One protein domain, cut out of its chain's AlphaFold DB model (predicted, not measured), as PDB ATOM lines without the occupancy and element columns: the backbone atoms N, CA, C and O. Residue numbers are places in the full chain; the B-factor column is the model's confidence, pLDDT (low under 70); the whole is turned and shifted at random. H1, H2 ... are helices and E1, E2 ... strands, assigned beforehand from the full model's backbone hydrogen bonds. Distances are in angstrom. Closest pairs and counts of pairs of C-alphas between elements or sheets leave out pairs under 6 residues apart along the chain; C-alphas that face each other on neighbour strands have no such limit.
ATOM      1  N   LEU A   4     -12.079  -0.581 -36.319       87.31
ATOM      2  CA  LEU A   4     -11.216  -0.351 -37.474       87.31
ATOM      3  C   LEU A   4     -11.858   0.577 -38.517       87.31
ATOM      4  O   LEU A   4     -11.147   1.366 -39.134       87.31
ATOM      5  N   TYR A   5     -13.180   0.516 -38.707       87.06
ATOM      6  CA  TYR A   5     -13.884   1.443 -39.602       87.06
ATOM      7  C   TYR A   5     -13.837   2.868 -39.056       87.06
ATOM      8  O   TYR A   5     -13.482   3.782 -39.796       87.06
ATOM      9  N   SER A   6     -14.089   3.039 -37.756       88.50
ATOM     10  CA  SER A   6     -13.994   4.341 -37.092       88.50
ATOM     11  C   SER A   6     -12.586   4.930 -37.223       88.50
ATOM     12  O   SER A   6     -12.423   6.097 -37.573       88.50
ATOM     13  N   ALA A   7     -11.548   4.108 -37.027       89.88
ATOM     14  CA  ALA A   7     -10.159   4.532 -37.196       89.88
ATOM     15  C   ALA A   7      -9.841   4.977 -38.636       89.88
ATOM     16  O   ALA A   7      -9.136   5.967 -38.831       89.88
ATOM     17  N   ILE A   8     -10.364   4.271 -39.645       92.69
ATOM     18  CA  ILE A   8     -10.183   4.639 -41.056       92.69
ATOM     19  C   ILE A   8     -10.843   5.989 -41.353       92.69
ATOM     20  O   ILE A   8     -10.208   6.833 -41.981       92.69
ATOM     21  N   GLU A   9     -12.073   6.223 -40.893       92.62
ATOM     22  CA  GLU A   9     -12.762   7.501 -41.118       92.62
ATOM     23  C   GLU A   9     -12.027   8.679 -40.473       92.62
ATOM     24  O   GLU A   9     -11.786   9.694 -41.130       92.62
ATOM     25  N   ILE A  10     -11.580   8.518 -39.222       92.38
ATOM     26  CA  ILE A  10     -10.776   9.535 -38.532       92.38
ATOM     27  C   ILE A  10      -9.486   9.821 -39.314       92.38
ATOM     28  O   ILE A  10      -9.122  10.982 -39.495       92.38
ATOM     29  N   LEU A  11      -8.806   8.788 -39.823       94.38
ATOM     30  CA  LEU A  11      -7.589   8.950 -40.626       94.38
ATOM     31  C   LEU A  11      -7.844   9.646 -41.967       94.38
ATOM     32  O   LEU A  11      -6.999  10.423 -42.412       94.38
ATOM     33  N   VAL A  12      -8.976   9.390 -42.625       94.62
ATOM     34  CA  VAL A  12      -9.349  10.080 -43.870       94.62
ATOM     35  C   VAL A  12      -9.495  11.578 -43.617       94.62
ATOM     36  O   VAL A  12      -8.895  12.375 -44.337       94.62
ATOM     37  N   VAL A  13     -10.205  11.958 -42.555       93.94
ATOM     38  CA  VAL A  13     -10.368  13.366 -42.173       93.94
ATOM     39  C   VAL A  13      -9.032  13.977 -41.761       93.94
ATOM     40  O   VAL A  13      -8.701  15.074 -42.204       93.94
ATOM     41  N   ALA A  14      -8.213  13.253 -40.993       94.38
ATOM     42  CA  ALA A  14      -6.879  13.707 -40.608       94.38
ATOM     43  C   ALA A  14      -6.009  14.030 -41.830       94.38
ATOM     44  O   ALA A  14      -5.411  15.101 -41.893       94.38
ATOM     45  N   ASN A  15      -5.989  13.144 -42.828       94.88
ATOM     46  CA  ASN A  15      -5.262  13.365 -44.079       94.88
ATOM     47  C   ASN A  15      -5.803  14.554 -44.881       94.88
ATOM     48  O   ASN A  15      -5.058  15.168 -45.641       94.88
ATOM     49  N   GLU A  16      -7.089  14.875 -44.742       94.38
ATOM     50  CA  GLU A  16      -7.672  16.041 -45.393       94.38
ATOM     51  C   GLU A  16      -7.278  17.352 -44.701       94.38
ATOM     52  O   GLU A  16      -7.076  18.348 -45.398       94.38
ATOM     53  N   ILE A  17      -7.217  17.394 -43.368       95.00
ATOM     54  CA  ILE A  17      -7.132  18.662 -42.622       95.00
ATOM     55  C   ILE A  17      -5.752  18.972 -42.050       95.00
ATOM     56  O   ILE A  17      -5.408  20.146 -41.925       95.00
ATOM     57  N   VAL A  18      -4.950  17.960 -41.710       95.50
ATOM     58  CA  VAL A  18      -3.612  18.179 -41.152       95.50
ATOM     59  C   VAL A  18      -2.737  18.882 -42.189       95.50
ATOM     60  O   VAL A  18      -2.723  18.522 -43.365       95.50
ATOM     61  N   GLY A  19      -2.011  19.912 -41.756       95.12
ATOM     62  CA  GLY A  19      -1.195  20.746 -42.637       95.12
ATOM     63  C   GLY A  19      -1.945  21.916 -43.281       95.12
ATOM     64  O   GLY A  19      -1.320  22.806 -43.863       95.12
ATOM     65  N   LYS A  20      -3.282  21.971 -43.181       95.19
ATOM     66  CA  LYS A  20      -4.054  23.146 -43.607       95.19
ATOM     67  C   LYS A  20      -4.026  24.221 -42.527       95.19
ATOM     68  O   LYS A  20      -3.975  23.929 -41.335       95.19
ATOM     69  N   LYS A  21      -4.108  25.483 -42.950       95.69
ATOM     70  CA  LYS A  21      -4.324  26.606 -42.032       95.69
ATOM     71  C   LYS A  21      -5.792  26.670 -41.640       95.69
ATOM     72  O   LYS A  21      -6.651  26.662 -42.521       95.69
ATOM     73  N   GLY A  22      -6.054  26.740 -40.338       92.69
ATOM     74  CA  GLY A  22      -7.400  26.909 -39.808       92.69
ATOM     75  C   GLY A  22      -7.954  28.335 -39.978       92.69
ATOM     76  O   GLY A  22      -7.330  29.180 -40.631       92.69
ATOM     77  N   PRO A  23      -9.121  28.626 -39.378       95.56
ATOM     78  CA  PRO A  23      -9.848  27.757 -38.451       95.56
ATOM     79  C   PRO A  23     -10.635  26.653 -39.171       95.56
ATOM     80  O   PRO A  23     -11.327  26.920 -40.152       95.56
ATOM     81  N   ILE A  24     -10.551  25.429 -38.648       96.50
ATOM     82  CA  ILE A  24     -11.431  24.315 -39.025       96.50
ATOM     83  C   ILE A  24     -12.309  23.986 -37.822       96.50
ATOM     84  O   ILE A  24     -11.805  23.674 -36.746       96.50
ATOM     85  N   GLU A  25     -13.619  24.080 -38.008       96.62
ATOM     86  CA  GLU A  25     -14.620  23.786 -36.992       96.62
ATOM     87  C   GLU A  25     -14.968  22.293 -36.990       96.62
ATOM     88  O   GLU A  25     -15.259  21.708 -38.036       96.62
ATOM     89  N   ILE A  26     -14.977  21.693 -35.806       95.12
ATOM     90  CA  ILE A  26     -15.443  20.338 -35.548       95.12
ATOM     91  C   ILE A  26     -16.615  20.422 -34.574       95.12
ATOM     92  O   ILE A  26     -16.443  20.748 -33.402       95.12
ATOM     93  N   ASP A  27     -17.806  20.132 -35.071       94.62
ATOM     94  CA  ASP A  27     -19.039  20.076 -34.293       94.62
ATOM     95  C   ASP A  27     -19.205  18.652 -33.744       94.62
ATOM     96  O   ASP A  27     -19.390  17.706 -34.517       94.62
ATOM     97  N   SER A  28     -19.062  18.460 -32.430       89.94
ATOM     98  CA  SER A  28     -19.267  17.147 -31.821       89.94
ATOM     99  C   SER A  28     -20.737  16.964 -31.471       89.94
ATOM    100  O   SER A  28     -21.251  17.538 -30.509       89.94
ATOM    101  N   ARG A  29     -21.400  16.116 -32.246       91.88
ATOM    102  CA  ARG A  29     -22.800  15.758 -32.088       91.88
ATOM    103  C   ARG A  29     -22.898  14.476 -31.272       91.88
ATOM    104  O   ARG A  29     -23.064  13.393 -31.828       91.88
ATOM    105  N   ILE A  30     -22.780  14.602 -29.954       91.31
ATOM    106  CA  ILE A  30     -23.084  13.506 -29.028       91.31
ATOM    107  C   ILE A  30     -24.566  13.601 -28.672       91.31
ATOM    108  O   ILE A  30     -25.030  14.658 -28.248       91.31
ATOM    109  N   TYR A  31     -25.324  12.529 -28.876       90.75
ATOM    110  CA  TYR A  31     -26.767  12.531 -28.663       90.75
ATOM    111  C   TYR A  31     -27.276  11.176 -28.161       90.75
ATOM    112  O   TYR A  31     -26.583  10.160 -28.208       90.75
ATOM    113  N   SER A  32     -28.496  11.167 -27.633       89.06
ATOM    114  CA  SER A  32     -29.173   9.952 -27.176       89.06
ATOM    115  C   SER A  32     -30.398   9.644 -28.017       89.06
ATOM    116  O   SER A  32     -30.990  10.554 -28.583       89.06
ATOM    117  N   HIS A  33     -30.849   8.393 -28.037       87.75
ATOM    118  CA  HIS A  33     -32.190   8.070 -28.516       87.75
ATOM    119  C   HIS A  33     -33.207   8.017 -27.363       87.75
ATOM    120  O   HIS A  33     -32.933   7.528 -26.262       87.75
ATOM    121  N   ASN A  34     -34.418   8.524 -27.609       86.06
ATOM    122  CA  ASN A  34     -35.552   8.345 -26.707       86.06
ATOM    123  C   ASN A  34     -36.164   6.934 -26.867       86.06
ATOM    124  O   ASN A  34     -35.744   6.133 -27.700       86.06
ATOM    125  N   ILE A  35     -37.207   6.624 -26.090       84.88
ATOM    126  CA  ILE A  35     -37.886   5.313 -26.145       84.88
ATOM    127  C   ILE A  35     -38.514   4.981 -27.512       84.88
ATOM    128  O   ILE A  35     -38.815   3.821 -27.775       84.88
ATOM    129  N   ASN A  36     -38.719   5.989 -28.363       88.12
ATOM    130  CA  ASN A  36     -39.255   5.858 -29.715       88.12
ATOM    131  C   ASN A  36     -38.147   5.818 -30.779       88.12
ATOM    132  O   ASN A  36     -38.460   5.872 -31.966       88.12
ATOM    133  N   MET A  37     -36.874   5.712 -30.372       81.38
ATOM    134  CA  MET A  37     -35.698   5.760 -31.248       81.38
ATOM    135  C   MET A  37     -35.519   7.105 -31.969       81.38
ATOM    136  O   MET A  37     -34.911   7.165 -33.032       81.38
ATOM    137  N   GLU A  38     -36.047   8.192 -31.408       85.38
ATOM    138  CA  GLU A  38     -35.824   9.540 -31.934       85.38
ATOM    139  C   GLU A  38     -34.662  10.204 -31.195       85.38
ATOM    140  O   GLU A  38     -34.532  10.066 -29.977       85.38
ATOM    141  N   GLU A  39     -33.846  10.959 -31.925       85.50
ATOM    142  CA  GLU A  39     -32.711  11.693 -31.366       85.50
ATOM    143  C   GLU A  39     -33.176  12.736 -30.327       85.50
ATOM    144  O   GLU A  39     -33.986  13.622 -30.617       85.50
ATOM    145  N   CYS A  40     -32.621  12.672 -29.121       75.81
ATOM    146  CA  CYS A  40     -32.812  13.603 -28.015       75.81
ATOM    147  C   CYS A  40     -31.461  13.993 -27.383       75.81
ATOM    148  O   CYS A  40     -30.427  13.394 -27.674       75.81
ATOM    149  N   ASP A  41     -31.465  15.028 -26.535       75.00
ATOM    150  CA  ASP A  41     -30.298  15.464 -25.747       75.00
ATOM    151  C   ASP A  41     -29.016  15.686 -26.575       75.00
ATOM    152  O   ASP A  41     -27.952  15.159 -26.264       75.00
ATOM    153  N   LYS A  42     -29.123  16.467 -27.659       72.94
ATOM    154  CA  LYS A  42     -27.982  16.804 -28.521       72.94
ATOM    155  C   LYS A  42     -27.024  17.759 -27.811       72.94
ATOM    156  O   LYS A  42     -27.359  18.927 -27.602       72.94
ATOM    157  N   GLY A  43     -25.828  17.274 -27.494       69.06
ATOM    158  CA  GLY A  43     -24.682  18.128 -27.216       69.06
ATOM    159  C   GLY A  43     -24.304  18.902 -28.479       69.06
ATOM    160  O   GLY A  43     -24.241  18.323 -29.562       69.06
ATOM    161  N   ASN A  44     -24.090  20.209 -28.337       67.19
ATOM    162  CA  ASN A  44     -23.553  21.075 -29.388       67.19
ATOM    163  C   ASN A  44     -22.242  21.673 -28.876       67.19
ATOM    164  O   ASN A  44     -22.186  22.850 -28.508       67.19
ATOM    165  N   ASP A  45     -21.202  20.849 -28.821       85.44
ATOM    166  CA  ASP A  45     -19.857  21.321 -28.507       85.44
ATOM    167  C   ASP A  45     -19.091  21.540 -29.814       85.44
ATOM    168  O   ASP A  45     -18.875  20.618 -30.600       85.44
ATOM    169  N   SER A  46     -18.695  22.788 -30.056       91.75
ATOM    170  CA  SER A  46     -17.913  23.177 -31.229       91.75
ATOM    171  C   SER A  46     -16.452  23.367 -30.832       91.75
ATOM    172  O   SER A  46     -16.136  24.074 -29.871       91.75
ATOM    173  N   TYR A  47     -15.557  22.725 -31.577       94.31
ATOM    174  CA  TYR A  47     -14.114  22.748 -31.369       94.31
ATOM    175  C   TYR A  47     -13.425  23.354 -32.585       94.31
ATOM    176  O   TYR A  47     -13.767  23.033 -33.718       94.31
ATOM    177  N   ILE A  48     -12.424  24.204 -32.363       95.75
ATOM    178  CA  ILE A  48     -11.674  24.847 -33.443       95.75
ATOM    179  C   ILE A  48     -10.259  24.278 -33.496       95.75
ATOM    180  O   ILE A  48      -9.534  24.307 -32.505       95.75
ATOM    181  N   LEU A  49      -9.865  23.786 -34.667       95.50
ATOM    182  CA  LEU A  49      -8.505  23.355 -34.981       95.50
ATOM    183  C   LEU A  49      -7.784  24.431 -35.800       95.50
ATOM    184  O   LEU A  49      -8.399  25.090 -36.647       95.50
ATOM    185  N   GLY A  50      -6.475  24.604 -35.575       94.75
ATOM    186  CA  GLY A  50      -5.683  25.605 -36.301       94.75
ATOM    187  C   GLY A  50      -6.145  27.039 -36.018       94.75
ATOM    188  O   GLY A  50      -6.195  27.882 -36.918       94.75
ATOM    189  N   GLU A  51      -6.542  27.313 -34.771       93.25
ATOM    190  CA  GLU A  51      -6.998  28.637 -34.343       93.25
ATOM    191  C   GLU A  51      -5.946  29.712 -34.679       93.25
ATOM    192  O   GLU A  51      -4.743  29.449 -34.680       93.25
ATOM    193  N   ASN A  52      -6.384  30.938 -34.983       92.44
ATOM    194  CA  ASN A  52      -5.507  32.053 -35.369       92.44
ATOM    195  C   ASN A  52      -4.674  31.804 -36.644       92.44
ATOM    196  O   ASN A  52      -3.553  32.294 -36.762       92.44
ATOM    197  N   CYS A  53      -5.236  31.082 -37.621       90.38
ATOM    198  CA  CYS A  53      -4.572  30.713 -38.882       90.38
ATOM    199  C   CYS A  53      -3.337  29.813 -38.698       90.38
ATOM    200  O   CYS A  53      -2.485  29.743 -39.594       90.38
ATOM    201  N   ASN A  54      -3.241  29.137 -37.550       95.62
ATOM    202  CA  ASN A  54      -2.226  28.124 -37.318       95.62
ATOM    203  C   ASN A  54      -2.499  26.888 -38.177       95.62
ATOM    204  O   ASN A  54      -3.616  26.634 -38.634       95.62
ATOM    205  N   GLU A  55      -1.434  26.137 -38.419       97.06
ATOM    206  CA  GLU A  55      -1.513  24.864 -39.115       97.06
ATOM    207  C   GLU A  55      -2.151  23.816 -38.203       97.06
ATOM    208  O   GLU A  55      -1.742  23.676 -37.052       97.06
ATOM    209  N   VAL A  56      -3.142  23.088 -38.717       96.81
ATOM    210  CA  VAL A  56      -3.762  21.979 -37.991       96.81
ATOM    211  C   VAL A  56      -2.764  20.838 -37.874       96.81
ATOM    212  O   VAL A  56      -2.223  20.365 -38.878       96.81
ATOM    213  N   THR A  57      -2.555  20.358 -36.654       95.88
ATOM    214  CA  THR A  57      -1.611  19.270 -36.375       95.88
ATOM    215  C   THR A  57      -2.315  17.961 -36.031       95.88
ATOM    216  O   THR A  57      -3.435  17.941 -35.517       95.88
ATOM    217  N   PHE A  58      -1.621  16.838 -36.244       94.62
ATOM    218  CA  PHE A  58      -2.081  15.539 -35.737       94.62
ATOM    219  C   PHE A  58      -2.271  15.549 -34.215       94.62
ATOM    220  O   PHE A  58      -3.181  14.898 -33.714       94.62
ATOM    221  N   GLU A  59      -1.437  16.285 -33.476       94.69
ATOM    222  CA  GLU A  59      -1.532  16.367 -32.018       94.69
ATOM    223  C   GLU A  59      -2.847  17.017 -31.567       94.69
ATOM    224  O   GLU A  59      -3.498  16.508 -30.655       94.69
ATOM    225  N   GLU A  60      -3.267  18.109 -32.213       94.50
ATOM    226  CA  GLU A  60      -4.555  18.751 -31.928       94.50
ATOM    227  C   GLU A  60      -5.728  17.810 -32.209       94.50
ATOM    228  O   GLU A  60      -6.643  17.708 -31.391       94.50
ATOM    229  N   LEU A  61      -5.679  17.073 -33.324       93.12
ATOM    230  CA  LEU A  61      -6.722  16.110 -33.662       93.12
ATOM    231  C   LEU A  61      -6.782  14.955 -32.653       93.12
ATOM    232  O   LEU A  61      -7.868  14.587 -32.214       93.12
ATOM    233  N   ILE A  62      -5.633  14.412 -32.239       92.88
ATOM    234  CA  ILE A  62      -5.571  13.361 -31.210       92.88
ATOM    235  C   ILE A  62      -6.160  13.875 -29.895       92.88
ATOM    236  O   ILE A  62      -6.989  13.195 -29.300       92.88
ATOM    237  N   LYS A  63      -5.787  15.087 -29.459       95.19
ATOM    238  CA  LYS A  63      -6.349  15.701 -28.245       95.19
ATOM    239  C   LYS A  63      -7.867  15.827 -28.322       95.19
ATOM    240  O   LYS A  63      -8.540  15.541 -27.334       95.19
ATOM    241  N   LEU A  64      -8.398  16.233 -29.475       94.25
ATOM    242  CA  LEU A  64      -9.837  16.337 -29.680       94.25
ATOM    243  C   LEU A  64     -10.522  14.970 -29.584       94.25
ATOM    244  O   LEU A  64     -11.455  14.824 -28.804       94.25
ATOM    245  N   ILE A  65     -10.053  13.965 -30.326       92.12
ATOM    246  CA  ILE A  65     -10.666  12.626 -30.316       92.12
ATOM    247  C   ILE A  65     -10.599  11.991 -28.921       92.12
ATOM    248  O   ILE A  65     -11.594  11.435 -28.467       92.12
ATOM    249  N   THR A  66      -9.473  12.120 -28.208       92.81
ATOM    250  CA  THR A  66      -9.360  11.649 -26.819       92.81
ATOM    251  C   THR A  66     -10.372  12.344 -25.915       92.81
ATOM    252  O   THR A  66     -11.087  11.670 -25.186       92.81
ATOM    253  N   LYS A  67     -10.510  13.672 -26.024       93.31
ATOM    254  CA  LYS A  67     -11.503  14.424 -25.250       93.31
ATOM    255  C   LYS A  67     -12.936  13.953 -25.530       93.31
ATOM    256  O   LYS A  67     -13.730  13.868 -24.602       93.31
ATOM    257  N   LEU A  68     -13.278  13.665 -26.786       91.94
ATOM    258  CA  LEU A  68     -14.609  13.158 -27.139       91.94
ATOM    259  C   LEU A  68     -14.858  11.754 -26.571       91.94
ATOM    260  O   LEU A  68     -15.956  11.496 -26.086       91.94
ATOM    261  N   ASN A  69     -13.848  10.880 -26.580       89.94
ATOM    262  CA  ASN A  69     -13.939   9.568 -25.934       89.94
ATOM    263  C   ASN A  69     -14.158   9.698 -24.419       89.94
ATOM    264  O   ASN A  69     -15.061   9.059 -23.888       89.94
ATOM    265  N   ASP A  70     -13.398  10.565 -23.743       91.75
ATOM    266  CA  ASP A  70     -13.546  10.791 -22.300       91.75
ATOM    267  C   ASP A  70     -14.968  11.281 -21.957       91.75
ATOM    268  O   ASP A  70     -15.588  10.798 -21.011       91.75
ATOM    269  N   LEU A  71     -15.532  12.190 -22.767       90.75
ATOM    270  CA  LEU A  71     -16.910  12.672 -22.598       90.75
ATOM    271  C   LEU A  71     -17.948  11.551 -22.754       90.75
ATOM    272  O   LEU A  71     -18.922  11.496 -22.003       90.75
ATOM    273  N   VAL A  72     -17.750  10.647 -23.714       89.75
ATOM    274  CA  VAL A  72     -18.618   9.476 -23.900       89.75
ATOM    275  C   VAL A  72     -18.548   8.534 -22.693       89.75
ATOM    276  O   VAL A  72     -19.592   8.077 -22.215       89.75
ATOM    277  N   ASP A  73     -17.356   8.285 -22.151       89.69
ATOM    278  CA  ASP A  73     -17.161   7.437 -20.969       89.69
ATOM    279  C   ASP A  73     -17.786   8.048 -19.701       89.69
ATOM    280  O   ASP A  73     -18.391   7.345 -18.876       89.69
ATOM    281  N   GLU A  74     -17.700   9.371 -19.550       90.62
ATOM    282  CA  GLU A  74     -18.380  10.113 -18.486       90.62
ATOM    283  C   GLU A  74     -19.905   9.991 -18.603       90.62
ATOM    284  O   GLU A  74     -20.586   9.708 -17.609       90.62
ATOM    285  N   LEU A  75     -20.458  10.127 -19.813       89.44
ATOM    286  CA  LEU A  75     -21.891   9.961 -20.061       89.44
ATOM    287  C   LEU A  75     -22.361   8.528 -19.786       89.44
ATOM    288  O   LEU A  75     -23.429   8.351 -19.189       89.44
ATOM    289  N   TYR A  76     -21.576   7.511 -20.152       88.88
ATOM    290  CA  TYR A  76     -21.859   6.120 -19.784       88.88
ATOM    291  C   TYR A  76     -21.893   5.950 -18.265       88.88
ATOM    292  O   TYR A  76     -22.841   5.382 -17.723       88.88
ATOM    293  N   SER A  77     -20.910   6.506 -17.560       89.62
ATOM    294  CA  SER A  77     -20.837   6.436 -16.098       89.62
ATOM    295  C   SER A  77     -22.024   7.128 -15.415       89.62
ATOM    296  O   SER A  77     -22.516   6.646 -14.394       89.62
ATOM    297  N   ALA A  78     -22.508   8.238 -15.980       88.69
ATOM    298  CA  ALA A  78     -23.617   9.015 -15.433       88.69
ATOM    299  C   ALA A  78     -25.005   8.436 -15.759       88.69
ATOM    300  O   ALA A  78     -25.923   8.538 -14.945       88.69
ATOM    301  N   THR A  79     -25.178   7.855 -16.949       87.12
ATOM    302  CA  THR A  79     -26.502   7.476 -17.481       87.12
ATOM    303  C   THR A  79     -26.695   5.971 -17.664       87.12
ATOM    304  O   THR A  79     -27.824   5.516 -17.835       87.12
ATOM    305  N   GLY A  80     -25.612   5.190 -17.650       88.88
ATOM    306  CA  GLY A  80     -25.602   3.774 -18.023       88.88
ATOM    307  C   GLY A  80     -25.800   3.521 -19.522       88.88
ATOM    308  O   GLY A  80     -25.955   2.368 -19.920       88.88
ATOM    309  N   ARG A  81     -25.830   4.572 -20.355       87.19
ATOM    310  CA  ARG A  81     -26.007   4.469 -21.809       87.19
ATOM    311  C   ARG A  81     -24.665   4.367 -22.517       87.19
ATOM    312  O   ARG A  81     -23.780   5.182 -22.284       87.19
ATOM    313  N   SER A  82     -24.517   3.377 -23.389       88.94
ATOM    314  CA  SER A  82     -23.353   3.250 -24.269       88.94
ATOM    315  C   SER A  82     -23.523   4.144 -25.488       88.94
ATOM    316  O   SER A  82     -24.530   4.006 -26.174       88.94
ATOM    317  N   TYR A  83     -22.540   4.985 -25.796       90.31
ATOM    318  CA  TYR A  83     -22.534   5.773 -27.028       90.31
ATOM    319  C   TYR A  83     -21.565   5.143 -28.025       90.31
ATOM    320  O   TYR A  83     -20.465   4.726 -27.664       90.31
ATOM    321  N   CYS A  84     -21.977   5.069 -29.283       90.00
ATOM    322  CA  CYS A  84     -21.183   4.534 -30.377       90.00
ATOM    323  C   CYS A  84     -20.805   5.658 -31.332       90.00
ATOM    324  O   CYS A  84     -21.634   6.508 -31.641       90.00
ATOM    325  N   PHE A  85     -19.580   5.624 -31.851       91.62
ATOM    326  CA  PHE A  85     -19.199   6.465 -32.980       91.62
ATOM    327  C   PHE A  85     -20.028   6.082 -34.208       91.62
ATOM    328  O   PHE A  85     -20.106   4.901 -34.564       91.62
ATOM    329  N   GLU A  86     -20.620   7.078 -34.859       92.19
ATOM    330  CA  GLU A  86     -21.503   6.878 -36.013       92.19
ATOM    331  C   GLU A  86     -20.928   7.410 -37.321       92.19
ATOM    332  O   GLU A  86     -21.343   6.964 -38.391       92.19
ATOM    333  N   GLY A  87     -19.968   8.332 -37.240       93.12
ATOM    334  CA  GLY A  87     -19.224   8.800 -38.400       93.12
ATOM    335  C   GLY A  87     -18.810  10.262 -38.334       93.12
ATOM    336  O   GLY A  87     -19.117  10.988 -37.380       93.12
ATOM    337  N   ILE A  88     -18.118  10.691 -39.393       94.75
ATOM    338  CA  ILE A  88     -17.750  12.092 -39.621       94.75
ATOM    339  C   ILE A  88     -18.354  12.590 -40.933       94.75
ATOM    340  O   ILE A  88     -18.104  12.033 -42.001       94.75
ATOM    341  N   GLU A  89     -19.106  13.682 -40.866       94.75
ATOM    342  CA  GLU A  89     -19.668  14.365 -42.029       94.75
ATOM    343  C   GLU A  89     -18.874  15.640 -42.328       94.75
ATOM    344  O   GLU A  89     -18.638  16.468 -41.448       94.75
ATOM    345  N   LYS A  90     -18.495  15.839 -43.593       95.38
ATOM    346  CA  LYS A  90     -17.970  17.123 -44.063       95.38
ATOM    347  C   LYS A  90     -19.137  18.039 -44.430       95.38
ATOM    348  O   LYS A  90     -19.754  17.868 -45.477       95.38
ATOM    349  N   TYR A  91     -19.403  19.035 -43.590       93.69
ATOM    350  CA  TYR A  91     -20.463  20.017 -43.826       93.69
ATOM    351  C   TYR A  91     -20.012  21.140 -44.774       93.69
ATOM    352  O   TYR A  91     -20.776  21.622 -45.607       93.69
ATOM    353  N   SER A  92     -18.753  21.570 -44.659       94.06
ATOM    354  CA  SER A  92     -18.108  22.517 -45.578       94.06
ATOM    355  C   SER A  92     -16.594  22.295 -45.590       94.06
ATOM    356  O   SER A  92     -16.088  21.472 -44.833       94.06
ATOM    357  N   ASP A  93     -15.844  23.039 -46.405       91.31
ATOM    358  CA  ASP A  93     -14.378  22.906 -46.456       91.31
ATOM    359  C   ASP A  93     -13.675  23.139 -45.113       91.31
ATOM    360  O   ASP A  93     -12.627  22.547 -44.871       91.31
ATOM    361  N   ASN A  94     -14.285  23.932 -44.229       93.94
ATOM    362  CA  ASN A  94     -13.747  24.264 -42.911       93.94
ATOM    363  C   ASN A  94     -14.673  23.822 -41.766       93.94
ATOM    364  O   ASN A  94     -14.519  24.316 -40.654       93.94
ATOM    365  N   LYS A  95     -15.655  22.943 -42.021       95.88
ATOM    366  CA  LYS A  95     -16.561  22.443 -40.976       95.88
ATOM    367  C   LYS A  95     -16.846  20.959 -41.135       95.88
ATOM    368  O   LYS A  95     -17.355  20.537 -42.174       95.88
ATOM    369  N   PHE A  96     -16.604  20.210 -40.069       95.81
ATOM    370  CA  PHE A  96     -16.908  18.790 -39.956       95.81
ATOM    371  C   PHE A  96     -17.825  18.545 -38.760       95.81
ATOM    372  O   PHE A  96     -17.825  19.314 -37.801       95.81
ATOM    373  N   ILE A  97     -18.605  17.474 -38.825       94.94
ATOM    374  CA  ILE A  97     -19.497  17.031 -37.757       94.94
ATOM    375  C   ILE A  97     -19.071  15.622 -37.367       94.94
ATOM    376  O   ILE A  97     -19.039  14.747 -38.227       94.94
ATOM    377  N   ILE A  98     -18.763  15.395 -36.094       93.81
ATOM    378  CA  ILE A  98     -18.428  14.072 -35.553       93.81
ATOM    379  C   ILE A  98     -19.604  13.595 -34.712       93.81
ATOM    380  O   ILE A  98     -19.948  14.251 -33.730       93.81
ATOM    381  N   SER A  99     -20.209  12.465 -35.079       92.56
ATOM    382  CA  SER A  99     -21.447  11.989 -34.449       92.56
ATOM    383  C   SER A  99     -21.224  10.775 -33.551       92.56
ATOM    384  O   SER A  99     -20.529   9.828 -33.929       92.56
ATOM    385  N   TRP A 100     -21.853  10.810 -32.375       92.38
ATOM    386  CA  TRP A 100     -21.926   9.707 -31.419       92.38
ATOM    387  C   TRP A 100     -23.361   9.548 -30.913       92.38
ATOM    388  O   TRP A 100     -23.908  10.493 -30.345       92.38
ATOM    389  N   GLY A 101     -23.953   8.365 -31.078       90.94
ATOM    390  CA  GLY A 101     -25.329   8.068 -30.659       90.94
ATOM    391  C   GLY A 101     -25.390   6.966 -29.600       90.94
ATOM    392  O   GLY A 101     -24.585   6.032 -29.649       90.94
ATOM    393  N   SER A 102     -26.325   7.066 -28.641       89.94
ATOM    394  CA  SER A 102     -26.627   5.996 -27.659       89.94
ATOM    395  C   SER A 102     -27.934   5.262 -27.882       89.94
ATOM    396  O   SER A 102     -28.899   5.920 -28.331       89.94
TER     397      SER A 102
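Overview. This is residues 4 to 102 of the 102 residues of an uncharacterized protein of Colwellia sp. MB3u-64 (UniProt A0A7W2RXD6). A strongly twisted sheet of four strands has two helices, H1 and H2, over one face, and its other face is bare. The long H2 runs over the inner strands E1 and E4, and H1 over E4 and the edge strand E3. The printed part has 99 residues, with two named helices and four named strands in the order H1, E1, E2, H2, E3, E4. The sheet, E2, E1, E4, E3, is mixed, and so is the class, helices and strands. The whole is compact, with a radius of gyration of the C-alphas of 14.0 A, and elongated, spanning 43 by 25 by 22 A.

Arrangement. E1, residues 24 to 33, and E4, residues 95 to 101, are parallel at 20 degrees; N 27 and O 96, 2.8 A apart, are within hydrogen-bond range. E2, residues 45 to 49, forms an antiparallel hairpin with E1, with N 26 and O 47 at 2.8 A. E3, residues 84 to 92, forms one with E4, with N 89 and O 97 at 2.8 A. H2, residues 58 to 79, has a height over the sheet of 9.0 A; its closest C-alpha pair with E1 is Ser 28 and Leu 68, 7.7 A. H1, residues 4 to 17, is on the same face, making two layers, with Glu 9 and Ile 88 its closest C-alphas to E3, 6.9 A. H1 and H2 are close but not clearly touching, Ala 14 and Phe 58 having the closest C-alphas, 7.1 A. E2, H2, E3 form a split strand-helix-strand unit, its strands running the same way with E1 and E4 between, and its crossover is right-handed. In H1 and H2 every O i to N i+4 pair is within hydrogen-bond range.

Along the chain. H1 begins at C-alpha 4 (-11.216, -0.351, -37.474) and spans 20.1 A. H2 spans 31.5 A, E1 28.4 A, E3 23.7 A, E4 19.7 A and E2 13.2 A. E4 ends at C-alpha 101 (-25.329, 8.068, -30.659).

Size, cuts and confidence. The two C-alphas farthest apart, of Asn 36 and Asn 54, are 43.9 A apart. The printed part has no cut, and the link from E1 to E2, 11 residues, is long. Mean pLDDT of the printed part is 91.1, and residues 43 to 44 are under 70.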